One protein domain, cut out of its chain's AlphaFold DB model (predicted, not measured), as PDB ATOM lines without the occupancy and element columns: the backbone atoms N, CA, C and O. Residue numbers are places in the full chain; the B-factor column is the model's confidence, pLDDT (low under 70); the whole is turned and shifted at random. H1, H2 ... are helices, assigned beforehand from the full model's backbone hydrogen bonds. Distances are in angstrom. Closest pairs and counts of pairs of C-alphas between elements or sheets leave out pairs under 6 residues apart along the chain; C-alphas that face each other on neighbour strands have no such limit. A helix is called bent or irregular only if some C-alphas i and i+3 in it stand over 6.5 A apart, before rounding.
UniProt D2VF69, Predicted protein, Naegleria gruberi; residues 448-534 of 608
ATOM      1  N   THR A 448      38.749 -13.964  58.009       80.81
ATOM      2  CA  THR A 448      40.026 -13.477  58.561       80.81
ATOM      3  C   THR A 448      39.828 -12.618  59.813       80.81
ATOM      4  O   THR A 448      40.562 -12.806  60.784       80.81
ATOM      5  N   SER A 449      38.798 -11.763  59.866       77.44
ATOM      6  CA  SER A 449      38.469 -10.996  61.079       77.44
ATOM      7  C   SER A 449      38.097 -11.900  62.268       77.44
ATOM      8  O   SER A 449      38.613 -11.711  63.372       77.44
ATOM      9  N   LEU A 450      37.300 -12.953  62.040       80.62
ATOM     10  CA  LEU A 450      36.923 -13.932  63.067       80.62
ATOM     11  C   LEU A 450      38.137 -14.728  63.574       80.62
ATOM     12  O   LEU A 450      38.288 -14.934  64.781       80.62
ATOM     13  N   MET A 451      39.047 -15.121  62.675       80.94
ATOM     14  CA  MET A 451      40.293 -15.808  63.042       80.94
ATOM     15  C   MET A 451      41.225 -14.929  63.887       80.94
ATOM     16  O   MET A 451      41.882 -15.443  64.794       80.94
ATOM     17  N   ILE A 452      41.271 -13.617  63.625       78.12
ATOM     18  CA  ILE A 452      42.020 -12.655  64.449       78.12
ATOM     19  C   ILE A 452      41.396 -12.555  65.849       78.12
ATOM     20  O   ILE A 452      42.127 -12.584  66.840       78.12
ATOM     21  N   VAL A 453      40.063 -12.515  65.961       77.69
ATOM     22  CA  VAL A 453      39.369 -12.444  67.261       77.69
ATOM     23  C   VAL A 453      39.590 -13.705  68.112       77.69
ATOM     24  O   VAL A 453      39.957 -13.562  69.280       77.69
ATOM     25  N   ASP A 454      39.459 -14.932  67.580       74.44
ATOM     26  CA  ASP A 454      39.780 -16.137  68.381       74.44
ATOM     27  C   ASP A 454      41.248 -16.131  68.829       74.44
ATOM     28  O   ASP A 454      41.536 -16.345  70.012       74.44
ATOM     29  N   ARG A 455      42.179 -15.849  67.906       75.62
ATOM     30  CA  ARG A 455      43.614 -15.953  68.193       75.62
ATOM     31  C   ARG A 455      44.121 -14.896  69.172       75.62
ATOM     32  O   ARG A 455      44.931 -15.248  70.024       75.62
ATOM     33  N   CYS A 456      43.657 -13.649  69.079       69.44
ATOM     34  CA  CYS A 456      44.122 -12.557  69.941       69.44
ATOM     35  C   CYS A 456      43.354 -12.457  71.269       69.44
ATOM     36  O   CYS A 456      43.952 -12.143  72.301       69.44
ATOM     37  N   PHE A 457      42.040 -12.710  71.261       75.75
ATOM     38  CA  PHE A 457      41.172 -12.493  72.424       75.75
ATOM     39  C   PHE A 457      40.850 -13.801  73.152       75.75
ATOM     40  O   PHE A 457      41.195 -13.968  74.323       75.75
ATOM     41  N   MET A 458      40.230 -14.759  72.453       78.38
ATOM     42  CA  MET A 458      39.682 -15.958  73.099       78.38
ATOM     43  C   MET A 458      40.768 -16.876  73.666       78.38
ATOM     44  O   MET A 458      40.599 -17.406  74.762       78.38
ATOM     45  N   ARG A 459      41.903 -17.043  72.974       81.75
ATOM     46  CA  ARG A 459      43.031 -17.852  73.482       81.75
ATOM     47  C   ARG A 459      43.608 -17.301  74.785       81.75
ATOM     48  O   ARG A 459      43.739 -18.054  75.745       81.75
ATOM     49  N   THR A 460      43.868 -15.997  74.838       81.25
ATOM     50  CA  THR A 460      44.419 -15.315  76.019       81.25
ATOM     51  C   THR A 460      43.471 -15.408  77.220       81.25
ATOM     52  O   THR A 460      43.910 -15.621  78.349       81.25
ATOM     53  N   ILE A 461      42.155 -15.316  76.986       85.69
ATOM     54  CA  ILE A 461      41.142 -15.481  78.040       85.69
ATOM     55  C   ILE A 461      41.045 -16.934  78.520       85.69
ATOM     56  O   ILE A 461      40.939 -17.148  79.728       85.69
ATOM     57  N   ARG A 462      41.129 -17.930  77.622       85.38
ATOM     58  CA  ARG A 462      41.185 -19.356  78.011       85.38
ATOM     59  C   ARG A 462      42.400 -19.615  78.911       85.38
ATOM     60  O   ARG A 462      42.212 -20.055  80.038       85.38
ATOM     61  N   GLN A 463      43.599 -19.191  78.498       86.62
ATOM     62  CA  GLN A 463      44.835 -19.325  79.292       86.62
ATOM     63  C   GLN A 463      44.723 -18.701  80.694       86.62
ATOM     64  O   GLN A 463      45.078 -19.343  81.684       86.62
ATOM     65  N   LEU A 464      44.177 -17.482  80.800       86.62
ATOM     66  CA  LEU A 464      43.916 -16.841  82.096       86.62
ATOM     67  C   LEU A 464      42.881 -17.616  82.927       86.62
ATOM     68  O   LEU A 464      43.069 -17.783  84.128       86.62
ATOM     69  N   THR A 465      41.814 -18.127  82.305       88.69
ATOM     70  CA  THR A 465      40.759 -18.908  82.980       88.69
ATOM     71  C   THR A 465      41.287 -20.235  83.525       88.69
ATOM     72  O   THR A 465      41.012 -20.583  84.675       88.69
ATOM     73  N   ASP A 466      42.099 -20.945  82.744       87.56
ATOM     74  CA  ASP A 466      42.767 -22.178  83.169       87.56
ATOM     75  C   ASP A 466      43.783 -21.894  84.290       87.56
ATOM     76  O   ASP A 466      43.870 -22.639  85.264       87.56
ATOM     77  N   SER A 467      44.460 -20.743  84.245       87.75
ATOM     78  CA  SER A 467      45.372 -20.306  85.312       87.75
ATOM     79  C   SER A 467      44.636 -19.914  86.602       87.75
ATOM     80  O   SER A 467      45.104 -20.228  87.696       87.75
ATOM     81  N   PHE A 468      43.447 -19.305  86.514       87.50
ATOM     82  CA  PHE A 468      42.554 -19.118  87.667       87.50
ATOM     83  C   PHE A 468      42.092 -20.462  88.259       87.50
ATOM     84  O   PHE A 468      41.948 -20.578  89.479       87.50
ATOM     85  N   ARG A 469      41.882 -21.491  87.424       86.56
ATOM     86  CA  ARG A 469      41.553 -22.854  87.875       86.56
ATOM     87  C   ARG A 469      42.732 -23.515  88.598       86.56
ATOM     88  O   ARG A 469      42.513 -24.099  89.657       86.56
ATOM     89  N   ASP A 470      43.953 -23.372  88.091       87.62
ATOM     90  CA  ASP A 470      45.161 -23.886  88.750       87.62
ATOM     91  C   ASP A 470      45.416 -23.201  90.100       87.62
ATOM     92  O   ASP A 470      45.563 -23.892  91.113       87.62
ATOM     93  N   VAL A 471      45.356 -21.861  90.148       86.25
ATOM     94  CA  VAL A 471      45.438 -21.071  91.394       86.25
ATOM     95  C   VAL A 471      44.367 -21.505  92.396       86.25
ATOM     96  O   VAL A 471      44.660 -21.654  93.580       86.25
ATOM     97  N   ARG A 472      43.143 -21.790  91.932       81.06
ATOM     98  CA  ARG A 472      42.079 -22.335  92.786       81.06
ATOM     99  C   ARG A 472      42.426 -23.709  93.378       81.06
ATOM    100  O   ARG A 472      41.990 -24.006  94.484       81.06
ATOM    101  N   THR A 473      43.185 -24.540  92.669       82.19
ATOM    102  CA  THR A 473      43.689 -25.831  93.182       82.19
ATOM    103  C   THR A 473      45.018 -25.710  93.937       82.19
ATOM    104  O   THR A 473      45.686 -26.717  94.154       82.19
ATOM    105  N   LEU A 474      45.425 -24.488  94.310       81.19
ATOM    106  CA  LEU A 474      46.702 -24.169  94.962       81.19
ATOM    107  C   LEU A 474      47.952 -24.598  94.165       81.19
ATOM    108  O   LEU A 474      49.063 -24.618  94.693       81.19
ATOM    109  N   LYS A 475      47.810 -24.838  92.853       83.69
ATOM    110  CA  LYS A 475      48.915 -25.099  91.916       83.69
ATOM    111  C   LYS A 475      49.566 -23.790  91.462       83.69
ATOM    112  O   LYS A 475      49.633 -23.475  90.278       83.69
ATOM    113  N   LEU A 476      50.029 -23.008  92.434       83.94
ATOM    114  CA  LEU A 476      50.466 -21.620  92.251       83.94
ATOM    115  C   LEU A 476      51.673 -21.462  91.312       83.94
ATOM    116  O   LEU A 476      51.825 -20.405  90.711       83.94
ATOM    117  N   ASN A 477      52.489 -22.504  91.144       85.81
ATOM    118  CA  ASN A 477      53.697 -22.478  90.312       85.81
ATOM    119  C   ASN A 477      53.551 -23.280  89.000       85.81
ATOM    120  O   ASN A 477      54.566 -23.683  88.434       85.81
ATOM    121  N   SER A 478      52.328 -23.564  88.524       83.06
ATOM    122  CA  SER A 478      52.135 -24.314  87.270       83.06
ATOM    123  C   SER A 478      52.636 -23.541  86.045       83.06
ATOM    124  O   SER A 478      52.633 -22.308  86.026       83.06
ATOM    125  N   ASP A 479      53.014 -24.254  84.980       83.50
ATOM    126  CA  ASP A 479      53.468 -23.630  83.730       83.50
ATOM    127  C   ASP A 479      52.417 -22.696  83.119       83.50
ATOM    128  O   ASP A 479      52.770 -21.647  82.581       83.50
ATOM    129  N   GLY A 480      51.126 -23.031  83.247       80.50
ATOM    130  CA  GLY A 480      50.023 -22.171  82.813       80.50
ATOM    131  C   GLY A 480      49.968 -20.861  83.600       80.50
ATOM    132  O   GLY A 480      49.903 -19.782  83.008       80.50
ATOM    133  N   VAL A 481      50.093 -20.934  84.930       81.88
ATOM    134  CA  VAL A 481      50.131 -19.753  85.805       81.88
ATOM    135  C   VAL A 481      51.372 -18.898  85.526       81.88
ATOM    136  O   VAL A 481      51.249 -17.680  85.386       81.88
ATOM    137  N   ASN A 482      52.542 -19.517  85.346       85.19
ATOM    138  CA  ASN A 482      53.788 -18.829  84.990       85.19
ATOM    139  C   ASN A 482      53.687 -18.123  83.623       85.19
ATOM    140  O   ASN A 482      54.075 -16.959  83.491       85.19
ATOM    141  N   GLN A 483      53.096 -18.779  82.617       82.19
ATOM    142  CA  GLN A 483      52.816 -18.175  81.309       82.19
ATOM    143  C   GLN A 483      51.813 -17.017  81.419       82.19
ATOM    144  O   GLN A 483      52.038 -15.961  80.824       82.19
ATOM    145  N   SER A 484      50.760 -17.153  82.232       80.38
ATOM    146  CA  SER A 484      49.794 -16.072  82.478       80.38
ATOM    147  C   SER A 484      50.416 -14.870  83.191       80.38
ATOM    148  O   SER A 484      50.153 -13.726  82.815       80.38
ATOM    149  N   MET A 485      51.327 -15.096  84.144       79.31
ATOM    150  CA  MET A 485      52.134 -14.025  84.739       79.31
ATOM    151  C   MET A 485      53.046 -13.330  83.714       79.31
ATOM    152  O   MET A 485      53.346 -12.146  83.880       79.31
ATOM    153  N   ALA A 486      53.437 -13.998  82.624       82.12
ATOM    154  CA  ALA A 486      54.248 -13.421  81.552       82.12
ATOM    155  C   ALA A 486      53.448 -12.656  80.469       82.12
ATOM    156  O   ALA A 486      54.068 -11.984  79.638       82.12
ATOM    157  N   ILE A 487      52.103 -12.698  80.473       81.44
ATOM    158  CA  ILE A 487      51.264 -12.073  79.430       81.44
ATOM    159  C   ILE A 487      51.545 -10.568  79.294       81.44
ATOM    160  O   ILE A 487      51.418  -9.785  80.241       81.44
ATOM    161  N   LYS A 488      51.853 -10.152  78.062       78.06
ATOM    162  CA  LYS A 488      51.928  -8.753  77.624       78.06
ATOM    163  C   LYS A 488      50.906  -8.568  76.507       78.06
ATOM    164  O   LYS A 488      51.018  -9.219  75.475       78.06
ATOM    165  N   SER A 489      49.919  -7.699  76.713       79.06
ATOM    166  CA  SER A 489      48.871  -7.414  75.726       79.06
ATOM    167  C   SER A 489      48.869  -5.941  75.331       79.06
ATOM    168  O   SER A 489      49.076  -5.068  76.173       79.06
ATOM    169  N   SER A 490      48.598  -5.672  74.053       76.56
ATOM    170  CA  SER A 490      48.376  -4.319  73.523       76.56
ATOM    171  C   SER A 490      46.970  -3.785  73.829       76.56
ATOM    172  O   SER A 490      46.751  -2.575  73.778       76.56
ATOM    173  N   TYR A 491      46.024  -4.676  74.152       78.00
ATOM    174  CA  TYR A 491      44.668  -4.325  74.571       78.00
ATOM    175  C   TYR A 491      44.664  -3.997  76.062       78.00
ATOM    176  O   TYR A 491      45.042  -4.836  76.888       78.00
ATOM    177  N   LYS A 492      44.216  -2.788  76.409       79.56
ATOM    178  CA  LYS A 492      44.250  -2.285  77.788       79.56
ATOM    179  C   LYS A 492      43.448  -3.178  78.735       79.56
ATOM    180  O   LYS A 492      43.911  -3.475  79.826       79.56
ATOM    181  N   GLU A 493      42.281  -3.635  78.306       83.50
ATOM    182  CA  GLU A 493      41.360  -4.447  79.101       83.50
ATOM    183  C   GLU A 493      41.980  -5.804  79.483       83.50
ATOM    184  O   GLU A 493      41.817  -6.271  80.607       83.50
ATOM    185  N   ILE A 494      42.759  -6.404  78.574       83.94
ATOM    186  CA  ILE A 494      43.490  -7.658  78.818       83.94
ATOM    187  C   ILE A 494      44.723  -7.406  79.699       83.94
ATOM    188  O   ILE A 494      45.035  -8.223  80.562       83.94
ATOM    189  N   ALA A 495      45.426  -6.286  79.500       84.94
ATOM    190  CA  ALA A 495      46.576  -5.916  80.324       84.94
ATOM    191  C   ALA A 495      46.167  -5.627  81.782       84.94
ATOM    192  O   ALA A 495      46.789  -6.157  82.701       84.94
ATOM    193  N   ASP A 496      45.087  -4.866  81.986       87.44
ATOM    194  CA  ASP A 496      44.497  -4.602  83.301       87.44
ATOM    195  C   ASP A 496      44.016  -5.918  83.957       87.44
ATOM    196  O   ASP A 496      44.237  -6.133  85.149       87.44
ATOM    197  N   LEU A 497      43.409  -6.845  83.199       88.62
ATOM    198  CA  LEU A 497      43.006  -8.167  83.707       88.62
ATOM    199  C   LEU A 497      44.208  -9.032  84.133       88.62
ATOM    200  O   LEU A 497      44.180  -9.625  85.211       88.62
ATOM    201  N   ALA A 498      45.267  -9.086  83.319       88.31
ATOM    202  CA  ALA A 498      46.478  -9.844  83.631       88.31
ATOM    203  C   ALA A 498      47.224  -9.276  84.854       88.31
ATOM    204  O   ALA A 498      47.745 -10.038  85.666       88.31
ATOM    205  N   GLU A 499      47.231  -7.953  85.037       89.19
ATOM    206  CA  GLU A 499      47.823  -7.318  86.221       89.19
ATOM    207  C   GLU A 499      47.010  -7.603  87.494       89.19
ATOM    208  O   GLU A 499      47.578  -7.952  88.530       89.19
ATOM    209  N   ASN A 500      45.674  -7.563  87.411       90.44
ATOM    210  CA  ASN A 500      44.810  -7.989  88.515       90.44
ATOM    211  C   ASN A 500      45.015  -9.478  88.863       90.44
ATOM    212  O   ASN A 500      45.050  -9.827  90.043       90.44
ATOM    213  N   PHE A 501      45.220 -10.349  87.865       90.88
ATOM    214  CA  PHE A 501      45.574 -11.757  88.089       90.88
ATOM    215  C   PHE A 501      46.916 -11.909  88.827       90.88
ATOM    216  O   PHE A 501      46.968 -12.639  89.816       90.88
ATOM    217  N   ARG A 502      47.971 -11.174  88.431       89.94
ATOM    218  CA  ARG A 502      49.260 -11.143  89.162       89.94
ATOM    219  C   ARG A 502      49.084 -10.710  90.620       89.94
ATOM    220  O   ARG A 502      49.656 -11.330  91.511       89.94
ATOM    221  N   GLY A 503      48.278  -9.675  90.870       87.94
ATOM    222  CA  GLY A 503      47.982  -9.200  92.225       87.94
ATOM    223  C   GLY A 503      47.284 -10.261  93.082       87.94
ATOM    224  O   GLY A 503      47.707 -10.524  94.207       87.94
ATOM    225  N   ILE A 504      46.258 -10.922  92.536       89.12
ATOM    226  CA  ILE A 504      45.542 -12.020  93.206       89.12
ATOM    227  C   ILE A 504      46.486 -13.200  93.486       89.12
ATOM    228  O   ILE A 504      46.513 -13.701  94.609       89.12
ATOM    229  N   HIS A 505      47.289 -13.608  92.500       89.88
ATOM    230  CA  HIS A 505      48.277 -14.681  92.643       89.88
ATOM    231  C   HIS A 505      49.297 -14.381  93.747       89.88
ATOM    232  O   HIS A 505      49.491 -15.212  94.633       89.88
ATOM    233  N   CYS A 506      49.891 -13.186  93.747       87.19
ATOM    234  CA  CYS A 506      50.877 -12.772  94.746       87.19
ATOM    235  C   CYS A 506      50.278 -12.742  96.164       87.19
ATOM    236  O   CYS A 506      50.890 -13.242  97.112       87.19
ATOM    237  N   ASN A 507      49.049 -12.232  96.302       88.44
ATOM    238  CA  ASN A 507      48.333 -12.198  97.576       88.44
ATOM    239  C   ASN A 507      48.031 -13.612  98.102       88.44
ATOM    240  O   ASN A 507      48.301 -13.892  99.268       88.44
ATOM    241  N   ILE A 508      47.534 -14.518  97.250       86.69
ATOM    242  CA  ILE A 508      47.269 -15.918  97.631       86.69
ATOM    243  C   ILE A 508      48.580 -16.629  97.990       86.69
ATOM    244  O   ILE A 508      48.665 -17.213  99.063       86.69
ATOM    245  N   THR A 509      49.621 -16.502  97.162       86.31
ATOM    246  CA  THR A 509      50.950 -17.111  97.385       86.31
ATOM    247  C   THR A 509      51.641 -16.597  98.651       86.31
ATOM    248  O   THR A 509      52.463 -17.295  99.247       86.31
ATOM    249  N   SER A 510      51.313 -15.378  99.085       86.06
ATOM    250  CA  SER A 510      51.751 -14.839 100.373       86.06
ATOM    251  C   SER A 510      50.917 -15.407 101.524       86.06
ATOM    252  O   SER A 510      51.476 -15.848 102.522       86.06
ATOM    253  N   PHE A 511      49.590 -15.464 101.378       83.38
ATOM    254  CA  PHE A 511      48.666 -15.993 102.387       83.38
ATOM    255  C   PHE A 511      48.896 -17.485 102.691       83.38
ATOM    256  O   PHE A 511      48.900 -17.883 103.854       83.38
ATOM    257  N   THR A 512      49.193 -18.299 101.675       81.69
ATOM    258  CA  THR A 512      49.488 -19.740 101.815       81.69
ATOM    259  C   THR A 512      50.792 -20.047 102.553       81.69
ATOM    260  O   THR A 512      51.070 -21.209 102.815       81.69
ATOM    261  N   LYS A 513      51.597 -19.035 102.910       79.38
ATOM    262  CA  LYS A 513      52.762 -19.192 103.803       79.38
ATOM    263  C   LYS A 513      52.408 -19.051 105.288       79.38
ATOM    264  O   LYS A 513      53.237 -19.365 106.133       79.38
ATOM    265  N   TYR A 514      51.198 -18.580 105.601       78.75
ATOM    266  CA  TYR A 514      50.718 -18.347 106.970       78.75
ATOM    267  C   TYR A 514      49.567 -19.278 107.383       78.75
ATOM    268  O   TYR A 514      49.191 -19.294 108.551       78.75
ATOM    269  N   VAL A 515      49.000 -20.044 106.444       78.00
ATOM    270  CA  VAL A 515      47.896 -20.986 106.685       78.00
ATOM    271  C   VAL A 515      48.335 -22.393 106.270       78.00
ATOM    272  O   VAL A 515      48.801 -22.540 105.140       78.00
ATOM    273  N   PRO A 516      48.163 -23.428 107.118       71.12
ATOM    274  CA  PRO A 516      48.502 -24.805 106.767       71.12
ATOM    275  C   PRO A 516      47.885 -25.259 105.437       71.12
ATOM    276  O   PRO A 516      46.719 -24.983 105.126       71.12
ATOM    277  N   THR A 517      48.673 -25.981 104.639       68.06
ATOM    278  CA  THR A 517      48.305 -26.357 103.267       68.06
ATOM    279  C   THR A 517      47.058 -27.243 103.223       68.06
ATOM    280  O   THR A 517      46.222 -27.070 102.346       68.06
ATOM    281  N   CYS A 518      46.880 -28.133 104.203       67.88
ATOM    282  CA  CYS A 518      45.685 -28.969 104.350       67.88
ATOM    283  C   CYS A 518      44.403 -28.133 104.540       67.88
ATOM    284  O   CYS A 518      43.453 -28.282 103.775       67.88
ATOM    285  N   VAL A 519      44.405 -27.193 105.491       72.38
ATOM    286  CA  VAL A 519      43.257 -26.315 105.784       72.38
ATOM    287  C   VAL A 519      42.912 -25.441 104.573       72.38
ATOM    288  O   VAL A 519      41.747 -25.308 104.202       72.38
ATOM    289  N   SER A 520      43.918 -24.869 103.905       72.44
ATOM    290  CA  SER A 520      43.680 -24.059 102.700       72.44
ATOM    291  C   SER A 520      43.175 -24.891 101.509       72.44
ATOM    292  O   SER A 520      42.262 -24.445 100.809       72.44
ATOM    293  N   GLN A 521      43.678 -26.116 101.309       70.75
ATOM    294  CA  GLN A 521      43.160 -27.052 100.301       70.75
ATOM    295  C   GLN A 521      41.696 -27.422 100.555       70.75
ATOM    296  O   GLN A 521      40.896 -27.408  99.613       70.75
ATOM    297  N   GLU A 522      41.322 -27.710 101.802       71.38
ATOM    298  CA  GLU A 522      39.946 -28.060 102.154       71.38
ATOM    299  C   GLU A 522      38.977 -26.908 101.838       71.38
ATOM    300  O   GLU A 522      37.991 -27.098 101.116       71.38
ATOM    301  N   LEU A 523      39.304 -25.693 102.295       73.19
ATOM    302  CA  LEU A 523      38.501 -24.488 102.069       73.19
ATOM    303  C   LEU A 523      38.298 -24.184 100.572       73.19
ATOM    304  O   LEU A 523      37.191 -23.840 100.151       73.19
ATOM    305  N   MET A 524      39.334 -24.341  99.741       73.25
ATOM    306  CA  MET A 524      39.234 -24.071  98.297       73.25
ATOM    307  C   MET A 524      38.540 -25.198  97.506       73.25
ATOM    308  O   MET A 524      37.919 -24.944  96.459       73.25
ATOM    309  N   THR A 525      38.595 -26.432  98.015       70.31
ATOM    310  CA  THR A 525      37.957 -27.607  97.406       70.31
ATOM    311  C   THR A 525      36.456 -27.631  97.681       70.31
ATOM    312  O   THR A 525      35.659 -27.657  96.739       70.31
ATOM    313  N   ASN A 526      36.056 -27.534  98.953       68.31
ATOM    314  CA  ASN A 526      34.687 -27.812  99.404       68.31
ATOM    315  C   ASN A 526      33.628 -26.780  98.967       68.31
ATOM    316  O   ASN A 526      32.440 -27.019  99.170       68.31
ATOM    317  N   ARG A 527      34.019 -25.634  98.378       62.41
ATOM    318  CA  ARG A 527      33.142 -24.484  98.025       62.41
ATOM    319  C   ARG A 527      32.352 -23.876  99.195       62.41
ATOM    320  O   ARG A 527      31.562 -22.961  98.972       62.41
ATOM    321  N   LYS A 528      32.559 -24.354 100.421       66.06
ATOM    322  CA  LYS A 528      31.941 -23.828 101.637       66.06
ATOM    323  C   LYS A 528      32.765 -22.648 102.144       66.06
ATOM    324  O   LYS A 528      33.988 -22.719 102.197       66.06
ATOM    325  N   THR A 529      32.092 -21.579 102.551       64.50
ATOM    326  CA  THR A 529      32.692 -20.582 103.444       64.50
ATOM    327  C   THR A 529      33.101 -21.265 104.747       64.50
ATOM    328  O   THR A 529      32.344 -22.100 105.243       64.50
ATOM    329  N   ALA A 530      34.251 -20.900 105.317       67.06
ATOM    330  CA  ALA A 530      34.636 -21.363 106.647       67.06
ATOM    331  C   ALA A 530      33.541 -20.987 107.660       67.06
ATOM    332  O   ALA A 530      33.243 -19.805 107.838       67.06
ATOM    333  N   VAL A 531      32.936 -21.987 108.300       70.31
ATOM    334  CA  VAL A 531      32.005 -21.791 109.416       70.31
ATOM    335  C   VAL A 531      32.790 -22.040 110.696       70.31
ATOM    336  O   VAL A 531      33.426 -23.080 110.833       70.31
ATOM    337  N   LEU A 532      32.769 -21.080 111.620       70.25
ATOM    338  CA  LEU A 532      33.338 -21.270 112.951       70.25
ATOM    339  C   LEU A 532      32.474 -22.267 113.729       70.25
ATOM    340  O   LEU A 532      31.270 -22.064 113.877       70.25
ATOM    341  N   GLY A 533      33.107 -23.321 114.231       74.69
ATOM    342  CA  GLY A 533      32.488 -24.378 115.021       74.69
ATOM    343  C   GLY A 533      33.531 -25.093 115.878       74.69
ATOM    344  O   GLY A 533      34.706 -24.723 115.875       74.69
ATOM    345  N   LEU A 534      33.082 -26.107 116.608       80.56
ATOM    346  CA  LEU A 534      33.912 -27.027 117.382       80.56
ATOM    347  C   LEU A 534      33.501 -28.453 117.008       80.56
ATOM    348  O   LEU A 534      32.315 -28.712 116.805       80.56
TER     349      LEU A 534
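Overview. This is residues 448 to 534 of the 608 residues of the protein "Predicted protein" of Naegleria gruberi (UniProt D2VF69). Two long helices, H1 and H3, run the same way, nearly parallel, and the short helix H2 crosses both at large angles, touching each; these three make a loose body, and the first residues of H1, 448 to 455, stick out from one end. At the other end the short helix H4 lies near the last residue of H1, and a last stretch with no named element, residues 526 to 534, follows it. The printed part has 87 residues with four named helices, in the order H1, H2, H3, H4, and no named strand: the class is all helix. The whole is loose, with a radius of gyration of the C-alphas of 15.9 A, and its outline is a rod spanning 60 by 21 by 21 A.

Arrangement. H1, residues 448 to 472, touches H2, residues 479 to 485, with its residues 463 to 471 alone; the closest C-alphas are those of Ser 467 and Val 481, 4.8 A apart. Their lines stand at 72 degrees, only just about perpendicular. H2 touches H3, residues 492 to 511, at a steep tilt of 63 degrees, opposite ways; the closest C-alphas, of Met 485 and Arg 502, are 6.0 A apart. H3 touches H2 with residues 498 to 502 alone. H1 and H3 only just touch, with 3 pairs of C-alphas within 8 A, the closest those of Val 471 and His 505 at 7.1 A. They run the same way at a shallow tilt of 12 degrees. With one shallow tilt among the three touching pairs, the helix packing is only just mostly crossed. H4, residues 517 to 525, touches no helix: it is close to H1 but not clearly touching, with the closest C-alphas, of Arg 472 and Met 524, 6.4 A apart, and it is apart from H2 and H3. In H2, H3 and H4 every O i to N i+4 pair is within hydrogen-bond range; in H1, 19 of 21 are.

Along the chain. H1, Thr 448 to Arg 472, begins with C-alpha 448 at (40.026, -13.477, 58.561) and is 35.4 A long from first to last C-alpha. It is neither bent nor irregular, but only just: C-alphas 456 and 459 are 6.5 A apart. H2, Asp 479 to Met 485, measures 9.7 A. H3, Lys 492 to Phe 511, measures 28.5 A and begins with C-alpha 492 at (44.250, -2.285, 77.788). H4, Thr 517 to Thr 525, measures 12.0 A and ends with C-alpha 525 at (37.957, -27.607, 97.406).

Size, cuts and confidence. The C-alphas of Thr 448 and Leu 534, the two farthest apart, are 60.7 A apart. The printed part has no cut. The link from H3 to H4 is tight, those from H1 to H2 and from H2 to H3 are short, and no link is long. The mean pLDDT of the printed part is 80.4; residue 456, residues 517 to 518 and residues 526 to 530 are under 70.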